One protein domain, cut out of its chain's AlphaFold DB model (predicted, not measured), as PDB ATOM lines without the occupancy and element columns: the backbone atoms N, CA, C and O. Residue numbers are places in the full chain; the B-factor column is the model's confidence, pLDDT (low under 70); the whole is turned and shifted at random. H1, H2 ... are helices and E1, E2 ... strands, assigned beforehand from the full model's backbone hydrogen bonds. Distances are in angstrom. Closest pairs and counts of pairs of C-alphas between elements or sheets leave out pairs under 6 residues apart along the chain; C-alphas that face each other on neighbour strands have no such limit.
ATOM      1  N   PHE A 241     140.551 190.572  97.895       83.19
ATOM      2  CA  PHE A 241     141.611 190.525  98.883       83.19
ATOM      3  C   PHE A 241     142.187 189.110  98.943       83.19
ATOM      4  O   PHE A 241     141.463 188.142  99.178       83.19
ATOM      5  N   GLU A 242     143.490 188.986  98.693       85.56
ATOM      6  CA  GLU A 242     144.196 187.705  98.701       85.56
ATOM      7  C   GLU A 242     145.148 187.638  99.895       85.56
ATOM      8  O   GLU A 242     146.189 188.295  99.915       85.56
ATOM      9  N   GLU A 243     144.844 186.780 100.866       83.12
ATOM     10  CA  GLU A 243     145.716 186.544 102.014       83.12
ATOM     11  C   GLU A 243     145.655 185.085 102.456       83.12
ATOM     12  O   GLU A 243     144.671 184.394 102.236       83.12
ATOM     13  N   ALA A 244     146.751 184.570 103.019       82.25
ATOM     14  CA  ALA A 244     146.832 183.227 103.605       82.25
ATOM     15  C   ALA A 244     146.377 182.046 102.708       82.25
ATOM     16  O   ALA A 244     146.196 180.933 103.195       82.25
ATOM     17  N   GLY A 245     146.280 182.235 101.386       86.44
ATOM     18  CA  GLY A 245     145.799 181.206 100.456       86.44
ATOM     19  C   GLY A 245     144.281 181.187 100.268       86.44
ATOM     20  O   GLY A 245     143.761 180.216  99.725       86.44
ATOM     21  N   VAL A 246     143.589 182.251 100.662       88.00
ATOM     22  CA  VAL A 246     142.164 182.477 100.430       88.00
ATOM     23  C   VAL A 246     141.941 183.815  99.729       88.00
ATOM     24  O   VAL A 246     142.776 184.717  99.784       88.00
ATOM     25  N   VAL A 247     140.817 183.903  99.029       89.81
ATOM     26  CA  VAL A 247     140.337 185.100  98.347       89.81
ATOM     27  C   VAL A 247     139.034 185.518  98.998       89.81
ATOM     28  O   VAL A 247     138.060 184.763  98.951       89.81
ATOM     29  N   LEU A 248     139.020 186.710  99.578       89.19
ATOM     30  CA  LEU A 248     137.807 187.399  99.985       89.19
ATOM     31  C   LEU A 248     137.372 188.298  98.832       89.19
ATOM     32  O   LEU A 248     138.134 189.152  98.383       89.19
ATOM     33  N   GLN A 249     136.161 188.086  98.339       88.94
ATOM     34  CA  GLN A 249     135.629 188.812  97.202       88.94
ATOM     35  C   GLN A 249     134.285 189.439  97.563       88.94
ATOM     36  O   GLN A 249     133.327 188.701  97.806       88.94
ATOM     37  N   GLN A 250     134.208 190.771  97.553       85.88
ATOM     38  CA  GLN A 250     132.945 191.486  97.747       85.88
ATOM     39  C   GLN A 250     132.018 191.253  96.549       85.88
ATOM     40  O   GLN A 250     132.423 191.346  95.386       85.88
ATOM     41  N   ASN A 251     130.767 190.931  96.844       79.56
ATOM     42  CA  ASN A 251     129.655 191.008  95.922       79.56
ATOM     43  C   ASN A 251     129.059 192.410  96.043       79.56
ATOM     44  O   ASN A 251     128.392 192.739  97.020       79.56
ATOM     45  N   ASN A 252     129.304 193.236  95.034       72.56
ATOM     46  CA  ASN A 252     128.926 194.647  95.061       72.56
ATOM     47  C   ASN A 252     127.402 194.868  95.032       72.56
ATOM     48  O   ASN A 252     126.941 195.977  95.260       72.56
ATOM     49  N   ARG A 253     126.607 193.816  94.785       68.94
ATOM     50  CA  ARG A 253     125.143 193.902  94.692       68.94
ATOM     51  C   ARG A 253     124.436 193.824  96.043       68.94
ATOM     52  O   ARG A 253     123.573 194.639  96.335       68.94
ATOM     53  N   ASP A 254     124.741 192.801  96.834       72.44
ATOM     54  CA  ASP A 254     124.104 192.558  98.138       72.44
ATOM     55  C   ASP A 254     125.042 192.877  99.313       72.44
ATOM     56  O   ASP A 254     124.699 192.642 100.472       72.44
ATOM     57  N   GLY A 255     126.244 193.382  99.012       77.81
ATOM     58  CA  GLY A 255     127.302 193.644  99.981       77.81
ATOM     59  C   GLY A 255     127.873 192.378 100.624       77.81
ATOM     60  O   GLY A 255     128.699 192.480 101.527       77.81
ATOM     61  N   SER A 256     127.449 191.177 100.212       85.56
ATOM     62  CA  SER A 256     127.992 189.930 100.752       85.56
ATOM     63  C   SER A 256     129.439 189.726 100.309       85.56
ATOM     64  O   SER A 256     129.914 190.335  99.356       85.56
ATOM     65  N   PHE A 257     130.161 188.837 100.981       88.25
ATOM     66  CA  PHE A 257     131.524 188.487 100.618       88.25
ATOM     67  C   PHE A 257     131.648 186.990 100.423       88.25
ATOM     68  O   PHE A 257     131.269 186.198 101.279       88.25
ATOM     69  N   THR A 258     132.232 186.578  99.308       91.12
ATOM     70  CA  THR A 258     132.585 185.176  99.091       91.12
ATOM     71  C   THR A 258     134.015 184.935  99.538       91.12
ATOM     72  O   THR A 258     134.914 185.711  99.227       91.12
ATOM     73  N   VAL A 259     134.228 183.847 100.271       90.00
ATOM     74  CA  VAL A 259     135.552 183.401 100.701       90.00
ATOM     75  C   VAL A 259     135.855 182.131  99.931       90.00
ATOM     76  O   VAL A 259     135.148 181.133 100.074       90.00
ATOM     77  N   THR A 260     136.881 182.160  99.090       93.81
ATOM     78  CA  THR A 260     137.265 181.021  98.248       93.81
ATOM     79  C   THR A 260     138.704 180.609  98.524       93.81
ATOM     80  O   THR A 260     139.548 181.436  98.853       93.81
ATOM     81  N   ASP A 261     139.007 179.321  98.411       91.19
ATOM     82  CA  ASP A 261     140.382 178.832  98.490       91.19
ATOM     83  C   ASP A 261     141.139 179.246  97.217       91.19
ATOM     84  O   ASP A 261     140.756 178.879  96.106       91.19
ATOM     85  N   LEU A 262     142.234 179.993  97.364       90.94
ATOM     86  CA  LEU A 262     142.997 180.555  96.243       90.94
ATOM     87  C   LEU A 262     143.629 179.464  95.363       90.94
ATOM     88  O   LEU A 262     143.828 179.658  94.162       90.94
ATOM     89  N   ALA A 263     143.974 178.305  95.933       91.69
ATOM     90  CA  ALA A 263     144.654 177.239  95.202       91.69
ATOM     91  C   ALA A 263     143.693 176.377  94.371       91.69
ATOM     92  O   ALA A 263     144.074 175.860  93.314       91.69
ATOM     93  N   THR A 264     142.470 176.183  94.855       93.75
ATOM     94  CA  THR A 264     141.465 175.289  94.264       93.75
ATOM     95  C   THR A 264     140.330 176.037  93.566       93.75
ATOM     96  O   THR A 264     139.712 175.470  92.662       93.75
ATOM     97  N   GLY A 265     140.076 177.291  93.947       92.06
ATOM     98  CA  GLY A 265     138.908 178.077  93.549       92.06
ATOM     99  C   GLY A 265     137.598 177.595  94.181       92.06
ATOM    100  O   GLY A 265     136.526 177.935  93.686       92.06
ATOM    101  N   GLU A 266     137.656 176.744  95.211       93.06
ATOM    102  CA  GLU A 266     136.473 176.226  95.900       93.06
ATOM    103  C   GLU A 266     135.897 177.281  96.858       93.06
ATOM    104  O   GLU A 266     136.638 177.902  97.617       93.06
ATOM    105  N   LEU A 267     134.574 177.480  96.826       91.69
ATOM    106  CA  LEU A 267     133.865 178.330  97.785       91.69
ATOM    107  C   LEU A 267     133.923 177.698  99.176       91.69
ATOM    108  O   LEU A 267     133.429 176.589  99.372       91.69
ATOM    109  N   ILE A 268     134.494 178.428 100.130       89.00
ATOM    110  CA  ILE A 268     134.572 178.034 101.535       89.00
ATOM    111  C   ILE A 268     133.308 178.500 102.259       89.00
ATOM    112  O   ILE A 268     132.611 177.689 102.866       89.00
ATOM    113  N   THR A 269     132.994 179.796 102.173       88.69
ATOM    114  CA  THR A 269     131.812 180.391 102.815       88.69
ATOM    115  C   THR A 269     131.363 181.679 102.116       88.69
ATOM    116  O   THR A 269     132.091 182.230 101.289       88.69
ATOM    117  N   VAL A 270     130.159 182.146 102.448       86.00
ATOM    118  CA  VAL A 270     129.634 183.471 102.092       86.00
ATOM    119  C   VAL A 270     129.343 184.214 103.392       86.00
ATOM    120  O   VAL A 270     128.696 183.662 104.280       86.00
ATOM    121  N   LEU A 271     129.844 185.435 103.512       82.38
ATOM    122  CA  LEU A 271     129.654 186.331 104.648       82.38
ATOM    123  C   LEU A 271     128.640 187.405 104.253       82.38
ATOM    124  O   LEU A 271     128.640 187.847 103.105       82.38
ATOM    125  N   SER A 272     127.770 187.823 105.167       77.69
ATOM    126  CA  SER A 272     126.923 188.998 104.935       77.69
ATOM    127  C   SER A 272     127.754 190.284 105.002       77.69
ATOM    128  O   SER A 272     128.848 190.288 105.565       77.69
ATOM    129  N   ASN A 273     127.214 191.382 104.467       74.25
ATOM    130  CA  ASN A 273     127.800 192.716 104.623       74.25
ATOM    131  C   ASN A 273     128.000 193.061 106.110       74.25
ATOM    132  O   ASN A 273     129.062 193.515 106.515       74.25
ATOM    133  N   GLU A 274     126.999 192.746 106.931       68.81
ATOM    134  CA  GLU A 274     127.017 192.904 108.389       68.81
ATOM    135  C   GLU A 274     128.103 192.050 109.059       68.81
ATOM    136  O   GLU A 274     128.805 192.524 109.936       68.81
ATOM    137  N   ALA A 275     128.356 190.822 108.594       70.88
ATOM    138  CA  ALA A 275     129.438 190.004 109.149       70.88
ATOM    139  C   ALA A 275     130.840 190.575 108.864       70.88
ATOM    140  O   ALA A 275     131.797 190.183 109.531       70.88
ATOM    141  N   VAL A 276     130.973 191.453 107.864       72.00
ATOM    142  CA  VAL A 276     132.245 192.075 107.486       72.00
ATOM    143  C   VAL A 276     132.394 193.485 108.056       72.00
ATOM    144  O   VAL A 276     133.434 193.792 108.631       72.00
ATOM    145  N   TYR A 277     131.366 194.324 107.931       69.94
ATOM    146  CA  TYR A 277     131.384 195.723 108.375       69.94
ATOM    147  C   TYR A 277     130.726 195.957 109.743       69.94
ATOM    148  O   TYR A 277     131.072 196.923 110.411       69.94
ATOM    149  N   GLY A 278     129.811 195.083 110.165       59.28
ATOM    150  CA  GLY A 278     129.145 195.080 111.480       59.28
ATOM    151  C   GLY A 278     129.823 194.140 112.481       59.28
ATOM    152  O   GLY A 278     129.222 193.680 113.451       59.28
ATOM    153  N   GLY A 279     131.096 193.797 112.250       64.00
ATOM    154  CA  GLY A 279     131.887 193.086 113.245       64.00
ATOM    155  C   GLY A 279     131.924 193.911 114.529       64.00
ATOM    156  O   GLY A 279     132.509 194.992 114.555       64.00
ATOM    157  N   GLY A 280     131.279 193.421 115.589       67.94
ATOM    158  CA  GLY A 280     131.327 194.083 116.882       67.94
ATOM    159  C   GLY A 280     132.758 194.117 117.447       67.94
ATOM    160  O   GLY A 280     133.682 193.502 116.904       67.94
ATOM    161  N   PRO A 281     132.970 194.863 118.542       76.75
ATOM    162  CA  PRO A 281     134.290 195.136 119.080       76.75
ATOM    163  C   PRO A 281     135.068 193.859 119.377       76.75
ATOM    164  O   PRO A 281     134.538 192.867 119.895       76.75
ATOM    165  N   VAL A 282     136.362 193.914 119.081       80.25
ATOM    166  CA  VAL A 282     137.257 192.771 119.206       80.25
ATOM    167  C   VAL A 282     138.218 192.989 120.366       80.25
ATOM    168  O   VAL A 282     138.792 194.059 120.552       80.25
ATOM    169  N   VAL A 283     138.386 191.956 121.186       83.25
ATOM    170  CA  VAL A 283     139.241 191.981 122.370       83.25
ATOM    171  C   VAL A 283     140.507 191.182 122.100       83.25
ATOM    172  O   VAL A 283     140.438 189.978 121.848       83.25
ATOM    173  N   TYR A 284     141.666 191.818 122.275       82.44
ATOM    174  CA  TYR A 284     142.975 191.171 122.156       82.44
ATOM    175  C   TYR A 284     143.686 191.023 123.493       82.44
ATOM    176  O   TYR A 284     143.636 191.883 124.378       82.44
ATOM    177  N   GLY A 285     144.414 189.923 123.620       86.31
ATOM    178  CA  GLY A 285     145.364 189.706 124.688       86.31
ATOM    179  C   GLY A 285     146.535 190.687 124.616       86.31
ATOM    180  O   GLY A 285     146.800 191.306 123.587       86.31
ATOM    181  N   PRO A 286     147.300 190.818 125.711       81.75
ATOM    182  CA  PRO A 286     148.482 191.681 125.756       81.75
ATOM    183  C   PRO A 286     149.607 191.253 124.793       81.75
ATOM    184  O   PRO A 286     150.575 191.990 124.608       81.75
ATOM    185  N   ASP A 287     149.525 190.052 124.227       80.75
ATOM    186  CA  ASP A 287     150.400 189.506 123.190       80.75
ATOM    187  C   ASP A 287     149.842 189.656 121.764       80.75
ATOM    188  O   ASP A 287     150.523 189.262 120.816       80.75
ATOM    189  N   GLY A 288     148.663 190.268 121.614       74.12
ATOM    190  CA  GLY A 288     147.973 190.450 120.339       74.12
ATOM    191  C   GLY A 288     147.160 189.234 119.889       74.12
ATOM    192  O   GLY A 288     146.681 189.228 118.764       74.12
ATOM    193  N   GLU A 289     147.006 188.198 120.724       80.56
ATOM    194  CA  GLU A 289     146.129 187.062 120.413       80.56
ATOM    195  C   GLU A 289     144.655 187.473 120.553       80.56
ATOM    196  O   GLU A 289     144.279 188.107 121.539       80.56
ATOM    197  N   LEU A 290     143.812 187.104 119.584       81.56
ATOM    198  CA  LEU A 290     142.364 187.291 119.670       81.56
ATOM    199  C   LEU A 290     141.800 186.541 120.888       81.56
ATOM    200  O   LEU A 290     141.950 185.325 120.994       81.56
ATOM    201  N   ILE A 291     141.127 187.257 121.791       85.31
ATOM    202  CA  ILE A 291     140.425 186.668 122.941       85.31
ATOM    203  C   ILE A 291     138.961 186.397 122.596       85.31
ATOM    204  O   ILE A 291     138.484 185.292 122.836       85.31
ATOM    205  N   VAL A 292     138.241 187.406 122.098       84.31
ATOM    206  CA  VAL A 292     136.822 187.302 121.720       84.31
ATOM    207  C   VAL A 292     136.464 188.409 120.727       84.31
ATOM    208  O   VAL A 292     136.939 189.533 120.870       84.31
ATOM    209  N   ALA A 293     135.622 188.095 119.743       82.44
ATOM    210  CA  ALA A 293     134.938 189.078 118.904       82.44
ATOM    211  C   ALA A 293     133.476 189.147 119.356       82.44
ATOM    212  O   ALA A 293     132.775 188.133 119.317       82.44
ATOM    213  N   LEU A 294     133.044 190.301 119.858       82.38
ATOM    214  CA  LEU A 294     131.690 190.483 120.378       82.38
ATOM    215  C   LEU A 294     130.718 190.658 119.207       82.38
ATOM    216  O   LEU A 294     131.037 191.375 118.264       82.38
ATOM    217  N   SER A 295     129.547 190.016 119.231       78.31
ATOM    218  CA  SER A 295     128.542 190.256 118.186       78.31
ATOM    219  C   SER A 295     127.871 191.623 118.350       78.31
ATOM    220  O   SER A 295     127.679 192.099 119.471       78.31
ATOM    221  N   GLU A 296     127.475 192.234 117.231       75.25
ATOM    222  CA  GLU A 296     126.707 193.485 117.216       75.25
ATOM    223  C   GLU A 296     125.397 193.346 118.001       75.25
ATOM    224  O   GLU A 296     125.156 194.136 118.902       75.25
ATOM    225  N   GLU A 297     124.638 192.263 117.794       77.81
ATOM    226  CA  GLU A 297     123.400 191.978 118.544       77.81
ATOM    227  C   GLU A 297     123.612 192.007 120.070       77.81
ATOM    228  O   GLU A 297     122.806 192.571 120.810       77.81
ATOM    229  N   LEU A 298     124.719 191.437 120.564       81.06
ATOM    230  CA  LEU A 298     125.029 191.442 121.995       81.06
ATOM    231  C   LEU A 298     125.442 192.830 122.491       81.06
ATOM    232  O   LEU A 298     125.144 193.189 123.631       81.06
ATOM    233  N   MET A 299     126.129 193.604 121.653       82.56
ATOM    234  CA  MET A 299     126.455 194.993 121.955       82.56
ATOM    235  C   MET A 299     125.197 195.851 121.996       82.56
ATOM    236  O   MET A 299     125.020 196.585 122.960       82.56
ATOM    237  N   GLU A 300     124.307 195.740 121.013       80.19
ATOM    238  CA  GLU A 300     123.035 196.463 120.963       80.19
ATOM    239  C   GLU A 300     122.127 196.110 122.148       80.19
ATOM    240  O   GLU A 300     121.562 197.000 122.791       80.19
ATOM    241  N   GLU A 301     122.025 194.824 122.508       84.00
ATOM    242  CA  GLU A 301     121.301 194.392 123.709       84.00
ATOM    243  C   GLU A 301     121.914 195.024 124.970       84.00
ATOM    244  O   GLU A 301     121.197 195.534 125.834       84.00
ATOM    245  N   ALA A 302     123.244 195.055 125.069       81.94
ATOM    246  CA  ALA A 302     123.929 195.636 126.218       81.94
ATOM    247  C   ALA A 302     123.806 197.171 126.280       81.94
ATOM    248  O   ALA A 302     123.572 197.718 127.360       81.94
ATOM    249  N   PHE A 303     123.896 197.858 125.140       80.25
ATOM    250  CA  PHE A 303     123.709 199.304 125.015       80.25
ATOM    251  C   PHE A 303     122.280 199.724 125.358       80.25
ATOM    252  O   PHE A 303     122.074 200.696 126.084       80.25
ATOM    253  N   SER A 304     121.285 198.984 124.869       78.19
ATOM    254  CA  SER A 304     119.875 199.276 125.143       78.19
ATOM    255  C   SER A 304     119.488 199.012 126.604       78.19
ATOM    256  O   SER A 304     118.564 199.643 127.125       78.19
ATOM    257  N   ALA A 305     120.199 198.116 127.293       78.31
ATOM    258  CA  ALA A 305     119.939 197.777 128.687       78.31
ATOM    259  C   ALA A 305     120.527 198.774 129.708       78.31
ATOM    260  O   ALA A 305     119.964 198.893 130.803       78.31
ATOM    261  N   ASP A 306     121.625 199.476 129.393       74.94
ATOM    262  CA  ASP A 306     122.306 200.370 130.342       74.94
ATOM    263  C   ASP A 306     122.677 201.737 129.739       74.94
ATOM    264  O   ASP A 306     123.670 201.916 129.034       74.94
ATOM    265  N   THR A 307     121.887 202.752 130.095       68.50
ATOM    266  CA  THR A 307     122.068 204.146 129.663       68.50
ATOM    267  C   THR A 307     123.124 204.906 130.466       68.50
ATOM    268  O   THR A 307     123.426 206.054 130.149       68.50
ATOM    269  N   ALA A 308     123.717 204.305 131.503       81.38
ATOM    270  CA  ALA A 308     124.716 204.978 132.332       81.38
ATOM    271  C   ALA A 308     126.125 204.980 131.708       81.38
ATOM    272  O   ALA A 308     127.081 205.355 132.390       81.38
ATOM    273  N   GLY A 309     126.280 204.543 130.453       81.56
ATOM    274  CA  GLY A 309     127.570 204.460 129.759       81.56
ATOM    275  C   GLY A 309     128.474 203.338 130.281       81.56
ATOM    276  O   GLY A 309     129.691 203.402 130.115       81.56
ATOM    277  N   ARG A 310     127.904 202.337 130.958       91.12
ATOM    278  CA  ARG A 310     128.607 201.157 131.478       91.12
ATOM    279  C   ARG A 310     127.798 199.923 131.164       91.12
ATOM    280  O   ARG A 310     126.643 199.883 131.539       91.12
ATOM    281  N   PHE A 311     128.387 198.905 130.560       92.62
ATOM    282  CA  PHE A 311     127.678 197.652 130.327       92.62
ATOM    283  C   PHE A 311     128.633 196.471 130.274       92.62
ATOM    284  O   PHE A 311     129.854 196.621 130.229       92.62
ATOM    285  N   THR A 312     128.057 195.279 130.319       93.38
ATOM    286  CA  THR A 312     128.792 194.023 130.349       93.38
ATOM    287  C   THR A 312     128.259 193.121 129.252       93.38
ATOM    288  O   THR A 312     127.060 192.847 129.218       93.38
ATOM    289  N   VAL A 313     129.155 192.608 128.413       92.94
ATOM    290  CA  VAL A 313     128.841 191.578 127.419       92.94
ATOM    291  C   VAL A 313     129.527 190.279 127.818       92.94
ATOM    292  O   VAL A 313     130.694 190.285 128.207       92.94
ATOM    293  N   GLU A 314     128.820 189.152 127.743       93.94
ATOM    294  CA  GLU A 314     129.404 187.828 127.972       93.94
ATOM    295  C   GLU A 314     129.266 186.962 126.717       93.94
ATOM    296  O   GLU A 314     128.159 186.608 126.319       93.94
ATOM    297  N   GLN A 315     130.392 186.572 126.120       89.56
ATOM    298  CA  GLN A 315     130.436 185.706 124.942       89.56
ATOM    299  C   GLN A 315     131.579 184.698 125.075       89.56
ATOM    300  O   GLN A 315     132.662 185.023 125.549       89.56
ATOM    301  N   GLU A 316     131.319 183.439 124.714       89.38
ATOM    302  CA  GLU A 316     132.330 182.363 124.700       89.38
ATOM    303  C   GLU A 316     133.069 182.144 126.038       89.38
ATOM    304  O   GLU A 316     134.184 181.632 126.095       89.38
ATOM    305  N   GLY A 317     132.416 182.475 127.156       94.00
ATOM    306  CA  GLY A 317     133.013 182.373 128.489       94.00
ATOM    307  C   GLY A 317     133.947 183.534 128.843       94.00
ATOM    308  O   GLY A 317     134.604 183.474 129.886       94.00
ATOM    309  N   ILE A 318     133.971 184.592 128.034       95.50
ATOM    310  CA  ILE A 318     134.642 185.859 128.304       95.50
ATOM    311  C   ILE A 318     133.595 186.913 128.656       95.50
ATOM    312  O   ILE A 318     132.646 187.126 127.909       95.50
ATOM    313  N   ARG A 319     133.779 187.579 129.797       96.19
ATOM    314  CA  ARG A 319     133.026 188.767 130.205       96.19
ATOM    315  C   ARG A 319     133.823 190.008 129.847       96.19
ATOM    316  O   ARG A 319     134.951 190.140 130.316       96.19
ATOM    317  N   VAL A 320     133.244 190.918 129.079       95.38
ATOM    318  CA  VAL A 320     133.831 192.209 128.726       95.38
ATOM    319  C   VAL A 320     133.016 193.302 129.403       95.38
ATOM    320  O   VAL A 320     131.871 193.555 129.041       95.38
ATOM    321  N   ASP A 321     133.604 193.909 130.426       95.88
ATOM    322  CA  ASP A 321     133.037 195.044 131.147       95.88
ATOM    323  C   ASP A 321     133.514 196.338 130.466       95.88
ATOM    324  O   ASP A 321     134.718 196.600 130.452       95.88
ATOM    325  N   ILE A 322     132.597 197.128 129.906       93.94
ATOM    326  CA  ILE A 322     132.856 198.339 129.108       93.94
ATOM    327  C   ILE A 322     132.337 199.562 129.872       93.94
ATOM    328  O   ILE A 322     131.217 199.560 130.376       93.94
ATOM    329  N   ASP A 323     133.153 200.611 129.976       94.25
ATOM    330  CA  ASP A 323     132.842 201.867 130.661       94.25
ATOM    331  C   ASP A 323     133.259 203.058 129.794       94.25
ATOM    332  O   ASP A 323     134.417 203.481 129.809       94.25
ATOM    333  N   TYR A 324     132.300 203.612 129.051       87.81
ATOM    334  CA  TYR A 324     132.500 204.776 128.187       87.81
ATOM    335  C   TYR A 324     132.878 206.026 128.979       87.81
ATOM    336  O   TYR A 324     133.674 206.834 128.513       87.81
ATOM    337  N   ASN A 325     132.373 206.176 130.207       88.69
ATOM    338  CA  ASN A 325     132.686 207.349 131.028       88.69
ATOM    339  C   ASN A 325     134.146 207.366 131.494       88.69
ATOM    340  O   ASN A 325     134.711 208.428 131.749       88.69
ATOM    341  N   GLU A 326     134.729 206.181 131.685       93.06
ATOM    342  CA  GLU A 326     136.139 206.027 132.046       93.06
ATOM    343  C   GLU A 326     137.038 205.805 130.824       93.06
ATOM    344  O   GLU A 326     138.248 205.681 131.021       93.06
ATOM    345  N   ASP A 327     136.465 205.736 129.615       91.75
ATOM    346  CA  ASP A 327     137.124 205.254 128.397       91.75
ATOM    347  C   ASP A 327     137.967 204.003 128.694       91.75
ATOM    348  O   ASP A 327     139.189 203.973 128.547       91.75
ATOM    349  N   ARG A 328     137.319 202.970 129.246       95.94
ATOM    350  CA  ARG A 328     137.978 201.729 129.654       95.94
ATOM    351  C   ARG A 328     137.139 200.480 129.405       95.94
ATOM    352  O   ARG A 328     135.943 200.476 129.669       95.94
ATOM    353  N   TYR A 329     137.796 199.374 129.060       95.88
ATOM    354  CA  TYR A 329     137.214 198.032 129.151       95.88
ATOM    355  C   TYR A 329     138.080 197.055 129.955       95.88
ATOM    356  O   TYR A 329     139.282 197.264 130.152       95.88
ATOM    357  N   VAL A 330     137.470 195.964 130.423       96.94
ATOM    358  CA  VAL A 330     138.144 194.835 131.077       96.94
ATOM    359  C   VAL A 330     137.554 193.522 130.575       96.94
ATOM    360  O   VAL A 330     136.375 193.258 130.785       96.94
ATOM    361  N   ALA A 331     138.386 192.664 129.988       95.94
ATOM    362  CA  ALA A 331     137.984 191.317 129.598       95.94
ATOM    363  C   ALA A 331     138.426 190.291 130.646       95.94
ATOM    364  O   ALA A 331     139.595 190.234 131.038       95.94
ATOM    365  N   THR A 332     137.492 189.462 131.099       97.56
ATOM    366  CA  THR A 332     137.664 188.505 132.193       97.56
ATOM    367  C   THR A 332     137.209 187.118 131.758       97.56
ATOM    368  O   THR A 332     136.091 186.946 131.284       97.56
ATOM    369  N   ASP A 333     138.039 186.102 131.980       96.19
ATOM    370  CA  ASP A 333     137.618 184.704 131.851       96.19
ATOM    371  C   ASP A 333     136.617 184.378 132.970       96.19
ATOM    372  O   ASP A 333     136.953 184.423 134.157       96.19
ATOM    373  N   THR A 334     135.382 184.046 132.600       97.12
ATOM    374  CA  THR A 334     134.272 183.807 133.542       97.12
ATOM    375  C   THR A 334     134.446 182.550 134.396       97.12
ATOM    376  O   THR A 334     133.882 182.452 135.486       97.12
ATOM    377  N   ALA A 335     135.236 181.573 133.945       94.62
ATOM    378  CA  ALA A 335     135.458 180.335 134.685       94.62
ATOM    379  C   ALA A 335     136.502 180.511 135.797       94.62
ATOM    380  O   ALA A 335     136.420 179.869 136.849       94.62
ATOM    381  N   THR A 336     137.505 181.352 135.556       96.94
ATOM    382  CA  THR A 336     138.641 181.571 136.457       96.94
ATOM    383  C   THR A 336     138.591 182.906 137.192       96.94
ATOM    384  O   THR A 336     139.336 183.072 138.159       96.94
ATOM    385  N   GLU A 337     137.724 183.827 136.760       96.81
ATOM    386  CA  GLU A 337     137.662 185.230 137.196       96.81
ATOM    387  C   GLU A 337     139.015 185.946 137.034       96.81
ATOM    388  O   GLU A 337     139.392 186.814 137.827       96.81
ATOM    389  N   THR A 338     139.790 185.545 136.021       96.56
ATOM    390  CA  THR A 338     141.093 186.144 135.716       96.56
ATOM    391  C   THR A 338     140.916 187.212 134.649       96.56
ATOM    392  O   THR A 338     140.371 186.929 133.584       96.56
ATOM    393  N   VAL A 339     141.413 188.422 134.915       96.62
ATOM    394  CA  VAL A 339     141.500 189.478 133.897       96.62
ATOM    395  C   VAL A 339     142.491 189.035 132.826       96.62
ATOM    396  O   VAL A 339     143.666 188.809 133.126       96.62
ATOM    397  N   LEU A 340     141.999 188.898 131.600       93.94
ATOM    398  CA  LEU A 340     142.782 188.515 130.433       93.94
ATOM    399  C   LEU A 340     143.463 189.738 129.819       93.94
ATOM    400  O   LEU A 340     144.660 189.709 129.541       93.94
ATOM    401  N   THR A 341     142.707 190.826 129.668       95.69
ATOM    402  CA  THR A 341     143.180 192.098 129.117       95.69
ATOM    403  C   THR A 341     142.331 193.267 129.631       95.69
ATOM    404  O   THR A 341     141.262 193.073 130.215       95.69
ATOM    405  N   GLN A 342     142.822 194.486 129.436       95.75
ATOM    406  CA  GLN A 342     142.104 195.734 129.678       95.75
ATOM    407  C   GLN A 342     142.728 196.838 128.817       95.75
ATOM    408  O   GLN A 342     143.953 196.873 128.668       95.75
ATOM    409  N   GLY A 343     141.915 197.756 128.312       91.81
ATOM    410  CA  GLY A 343     142.352 198.845 127.436       91.81
ATOM    411  C   GLY A 343     141.384 200.020 127.475       91.81
ATOM    412  O   GLY A 343     140.505 200.052 128.343       91.81
ATOM    413  N   SER A 344     141.571 200.983 126.576       91.88
ATOM    414  CA  SER A 344     140.586 202.048 126.360       91.88
ATOM    415  C   SER A 344     139.380 201.516 125.593       91.88
ATOM    416  O   SER A 344     139.516 200.530 124.869       91.88
ATOM    417  N   VAL A 345     138.199 202.123 125.754       87.69
ATOM    418  CA  VAL A 345     137.057 201.756 124.899       87.69
ATOM    419  C   VAL A 345     137.420 202.032 123.451       87.69
ATOM    420  O   VAL A 345     137.120 201.216 122.592       87.69
ATOM    421  N   GLU A 346     138.168 203.103 123.200       82.62
ATOM    422  CA  GLU A 346     138.723 203.374 121.882       82.62
ATOM    423  C   GLU A 346     139.514 202.179 121.316       82.62
ATOM    424  O   GLU A 346     139.327 201.851 120.157       82.62
ATOM    425  N   ASP A 347     140.309 201.451 122.112       81.69
ATOM    426  CA  ASP A 347     141.046 200.258 121.650       81.69
ATOM    427  C   ASP A 347     140.141 199.069 121.261       81.69
ATOM    428  O   ASP A 347     140.613 198.161 120.584       81.69
ATOM    429  N   LEU A 348     138.869 199.039 121.684       82.12
ATOM    430  CA  LEU A 348     137.898 198.039 121.211       82.12
ATOM    431  C   LEU A 348     137.414 198.324 119.783       82.12
ATOM    432  O   LEU A 348     136.939 197.408 119.110       82.12
ATOM    433  N   PHE A 349     137.516 199.585 119.352       75.62
ATOM    434  CA  PHE A 349     136.982 200.091 118.085       75.62
ATOM    435  C   PHE A 349     138.067 200.626 117.134       75.62
ATOM    436  O   PHE A 349     137.828 200.755 115.935       75.62
ATOM    437  N   ARG A 350     139.271 200.934 117.637       62.62
ATOM    438  CA  ARG A 350     140.431 201.372 116.852       62.62
ATOM    439  C   ARG A 350     140.944 200.182 116.065       62.62
ATOM    440  O   ARG A 350     141.515 199.259 116.639       62.62
ATOM    441  N   SER A 351     140.758 200.247 114.751       57.28
ATOM    442  CA  SER A 351     141.069 199.204 113.771       57.28
ATOM    443  C   SER A 351     140.309 197.908 114.042       57.28
ATOM    444  O   SER A 351     140.829 196.989 114.675       57.28
ATOM    445  N   GLY A 352     139.077 197.816 113.535       64.12
ATOM    446  CA  GLY A 352     138.424 196.517 113.404       64.12
ATOM    447  C   GLY A 352     139.391 195.528 112.741       64.12
ATOM    448  O   GLY A 352     140.209 195.910 111.903       64.12
ATOM    449  N   GLN A 353     139.353 194.262 113.131       71.31
ATOM    450  CA  GLN A 353     139.908 193.211 112.289       71.31
ATOM    451  C   GLN A 353     138.750 192.418 111.718       71.31
ATOM    452  O   GLN A 353     137.838 192.019 112.443       71.31
ATOM    453  N   LEU A 354     138.814 192.146 110.422       75.31
ATOM    454  CA  LEU A 354     137.945 191.172 109.802       75.31
ATOM    455  C   LEU A 354     138.531 189.782 110.044       75.31
ATOM    456  O   LEU A 354     139.458 189.352 109.352       75.31
ATOM    457  N   VAL A 355     137.975 189.081 111.030       77.69
ATOM    458  CA  VAL A 355     138.343 187.698 111.332       77.69
ATOM    459  C   VAL A 355     137.298 186.759 110.744       77.69
ATOM    460  O   VAL A 355     136.171 186.670 111.226       77.69
ATOM    461  N   VAL A 356     137.680 186.015 109.711       78.12
ATOM    462  CA  VAL A 356     136.820 184.986 109.117       78.12
ATOM    463  C   VAL A 356     137.216 183.640 109.690       78.12
ATOM    464  O   VAL A 356     138.355 183.209 109.527       78.12
ATOM    465  N   VAL A 357     136.274 182.945 110.319       77.25
ATOM    466  CA  VAL A 357     136.489 181.606 110.883       77.25
ATOM    467  C   VAL A 357     135.750 180.571 110.038       77.25
ATOM    468  O   VAL A 357     134.600 180.777 109.652       77.25
ATOM    469  N   ASP A 358     136.393 179.439 109.747       75.25
ATOM    470  CA  ASP A 358     135.722 178.310 109.099       75.25
ATOM    471  C   ASP A 358     134.672 177.726 110.056       75.25
ATOM    472  O   ASP A 358     135.037 177.199 111.115       75.25
ATOM    473  N   PRO A 359     133.381 177.727 109.688       66.75
ATOM    474  CA  PRO A 359     132.321 177.240 110.565       66.75
ATOM    475  C   PRO A 359     132.444 175.744 110.905       66.75
ATOM    476  O   PRO A 359     131.824 175.276 111.860       66.75
ATOM    477  N   ASN A 360     133.216 174.963 110.140       75.81
ATOM    478  CA  ASN A 360     133.366 173.522 110.353       75.81
ATOM    479  C   ASN A 360     134.559 173.157 111.237       75.81
ATOM    480  O   ASN A 360     134.491 172.178 111.987       75.81
ATOM    481  N   SER A 361     135.669 173.886 111.106       79.62
ATOM    482  CA  SER A 361     136.922 173.592 111.810       79.62
ATOM    483  C   SER A 361     137.189 174.533 112.983       79.62
ATOM    484  O   SER A 361     137.960 174.168 113.872       79.62
ATOM    485  N   ASN A 362     136.512 175.685 113.026       71.94
ATOM    486  CA  ASN A 362     136.771 176.781 113.955       71.94
ATOM    487  C   ASN A 362     138.206 177.336 113.842       71.94
ATOM    488  O   ASN A 362     138.732 177.906 114.799       71.94
ATOM    489  N   GLU A 363     138.857 177.119 112.696       78.94
ATOM    490  CA  GLU A 363     140.155 177.700 112.363       78.94
ATOM    491  C   GLU A 363     139.949 179.074 111.712       78.94
ATOM    492  O   GLU A 363     139.058 179.249 110.876       78.94
ATOM    493  N   THR A 364     140.779 180.047 112.084       79.69
ATOM    494  CA  THR A 364     140.826 181.358 111.428       79.69
ATOM    495  C   THR A 364     141.318 181.196 109.991       79.69
ATOM    496  O   THR A 364     142.438 180.743 109.755       79.69
ATOM    497  N   LEU A 365     140.462 181.555 109.036       78.50
ATOM    498  CA  LEU A 365     140.729 181.563 107.600       78.50
ATOM    499  C   LEU A 365     141.370 182.877 107.147       78.50
ATOM    500  O   LEU A 365     142.297 182.853 106.342       78.50
ATOM    501  N   LEU A 366     140.870 184.002 107.662       81.31
ATOM    502  CA  LEU A 366     141.356 185.355 107.384       81.31
ATOM    503  C   LEU A 366     141.410 186.147 108.680       81.31
ATOM    504  O   LEU A 366     140.549 185.978 109.540       81.31
ATOM    505  N   ASP A 367     142.413 187.005 108.779       83.19
ATOM    506  CA  ASP A 367     142.616 187.948 109.871       83.19
ATOM    507  C   ASP A 367     143.188 189.224 109.247       83.19
ATOM    508  O   ASP A 367     144.394 189.329 109.022       83.19
ATOM    509  N   ILE A 368     142.292 190.123 108.841       80.62
ATOM    510  CA  ILE A 368     142.627 191.303 108.039       80.62
ATOM    511  C   ILE A 368     142.466 192.537 108.915       80.62
ATOM    512  O   ILE A 368     141.412 192.738 109.511       80.62
ATOM    513  N   ASN A 369     143.484 193.392 108.974       81.31
ATOM    514  CA  ASN A 369     143.344 194.709 109.592       81.31
ATOM    515  C   ASN A 369     142.389 195.572 108.746       81.31
ATOM    516  O   ASN A 369     142.590 195.683 107.538       81.31
ATOM    517  N   MET A 370     141.364 196.187 109.346       78.75
ATOM    518  CA  MET A 370     140.408 197.007 108.592       78.75
ATOM    519  C   MET A 370     141.066 198.206 107.907       78.75
ATOM    520  O   MET A 370     140.619 198.569 106.829       78.75
ATOM    521  N   ASP A 371     142.158 198.764 108.434       78.75
ATOM    522  CA  ASP A 371     142.918 199.810 107.739       78.75
ATOM    523  C   ASP A 371     143.534 199.272 106.439       78.75
ATOM    524  O   ASP A 371     143.531 199.959 105.421       78.75
ATOM    525  N   ASP A 372     144.027 198.028 106.446       81.38
ATOM    526  CA  ASP A 372     144.551 197.371 105.244       81.38
ATOM    527  C   ASP A 372     143.416 197.013 104.271       81.38
ATOM    528  O   ASP A 372     143.577 197.149 103.056       81.38
ATOM    529  N   PHE A 373     142.257 196.593 104.789       82.88
ATOM    530  CA  PHE A 373     141.056 196.346 103.990       82.88
ATOM    531  C   PHE A 373     140.556 197.632 103.316       82.88
ATOM    532  O   PHE A 373     140.373 197.643 102.099       82.88
ATOM    533  N   TYR A 374     140.401 198.723 104.070       80.38
ATOM    534  CA  TYR A 374     139.996 200.026 103.550       80.38
ATOM    535  C   TYR A 374     141.047 200.606 102.610       80.38
ATOM    536  O   TYR A 374     140.687 201.106 101.558       80.38
ATOM    537  N   ALA A 375     142.345 200.459 102.892       80.31
ATOM    538  CA  ALA A 375     143.389 200.882 101.962       80.31
ATOM    539  C   ALA A 375     143.349 200.094 100.640       80.31
ATOM    540  O   ALA A 375     143.604 200.665  99.578       80.31
ATOM    541  N   ALA A 376     143.034 198.794 100.682       78.06
ATOM    542  CA  ALA A 376     142.869 197.969  99.487       78.06
ATOM    543  C   ALA A 376     141.585 198.314  98.719       78.06
ATOM    544  O   ALA A 376     141.595 198.320  97.486       78.06
ATOM    545  N   GLN A 377     140.498 198.626  99.430       79.50
ATOM    546  CA  GLN A 377     139.279 199.171  98.843       79.50
ATOM    547  C   GLN A 377     139.594 200.515  98.179       79.50
ATOM    548  O   GLN A 377     139.463 200.628  96.967       79.50
ATOM    549  N   ASP A 378     140.158 201.475  98.901       77.38
ATOM    550  CA  ASP A 378     140.592 202.760  98.361       77.38
ATOM    551  C   ASP A 378     141.500 202.584  97.142       77.38
ATOM    552  O   ASP A 378     141.280 203.235  96.131       77.38
ATOM    553  N   GLU A 379     142.492 201.687  97.164       79.69
ATOM    554  CA  GLU A 379     143.354 201.422  96.003       79.69
ATOM    555  C   GLU A 379     142.573 200.846  94.811       79.69
ATOM    556  O   GLU A 379     142.792 201.273  93.674       79.69
ATOM    557  N   ALA A 380     141.639 199.921  95.049       75.19
ATOM    558  CA  ALA A 380     140.785 199.354  94.008       75.19
ATOM    559  C   ALA A 380     139.842 200.396  93.376       75.19
ATOM    560  O   ALA A 380     139.456 200.235  92.208       75.19
TER     561      ALA A 380
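What this domain is: This is residues 241 to 380 of the 709 residues of an uncharacterized protein of Acidimicrobiia bacterium (UniProt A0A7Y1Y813). Two lobes lie end to end, each with a four-stranded antiparallel sheet at its far end and a two-stranded hairpin packed on the inward side: E7 E8 E9 E10 with E5 E6 in one, E1 E2 E3 E4 with E11 E12 in the other. H2 and H3 pack on one face of E7 to E10, H1 grazes E1 to E4, and the chain passes from the first lobe to the second and back. The printed part has 140 residues, with elements in the order E1 E2 E3 E4 H1 E5 E6 H2 E7 E8 E9 E10 H3 E11 E12 H4; the class is mixed, helices and strands. It is compact, with a radius of gyration of the C-alphas of 16.3 A, yet elongated, spanning 47 by 29 by 24 A.

How they stand to each other: E7 (310 to 315), E8 (318 to 323), E9 (328 to 333) and E10 (338 to 343) form a twisted meander, each strand the antiparallel neighbour of the one before. N 313 and O 320 are 2.9 A apart, N 321 and O 330 2.9 A, N 331 and O 341 2.9 A. H2 (296 to 305) is on this sheet over E7, at a height of 8.1 A; the closest C-alphas are Ala 302 and Phe 311, 5.9 A. H3 (345 to 349) is on the same face, C-alphas Arg 328 and Val 345 being closest to E9 at 4.8 A. The hairpin E5 (282 to 284) and E6 (290 to 293) has N 283 and O 292 at 2.8 A; C-alphas Tyr 284 and Thr 341 are the closest of E5 and E10, 7.0 A. E11 (353 to 357) and E12 (364 to 369), a hairpin with N 354 and O 368 at 2.8 A, form a sandwich, two sheets face to face, with the meander E1 (241 to 243), E2 (246 to 250), E3 (257 to 261) and E4 (267 to 271), strands crossed at 55 degrees. Here N 241 and O 248 are 2.8 A apart, N 247 and O 260 2.8 A, N 257 and O 271 2.8 A. H1 (273 to 277) only grazes that meander; H4 (370 to 380) comes closest to E11 at C-alphas Gln 353 and Met 370, 5.3 A. In H1, H2 and H4 every O i to N i+4 pair is within hydrogen-bond range; in H3 0 of 1, but 2 of 2 O i to N i+3 pairs.

Where its parts are: E1 begins at C-alpha 241 (141.611, 190.525, 98.883), E7 at C-alpha 310 (128.607, 201.157, 131.478), and H4 ends at C-alpha 380 (140.785, 199.354, 94.008). E9 is 17.2 A long, E7 16.9 A, H4 14.8 A and H2 14.0 A.

The domain as a whole: The C-alphas of Thr 264 and Ala 308, the two farthest apart, are 51.1 A apart. The printed part has no cut and no long link. Mean pLDDT of the printed part is 83.6; 11 residues are under 70, among them 277 to 280 and 350 to 352.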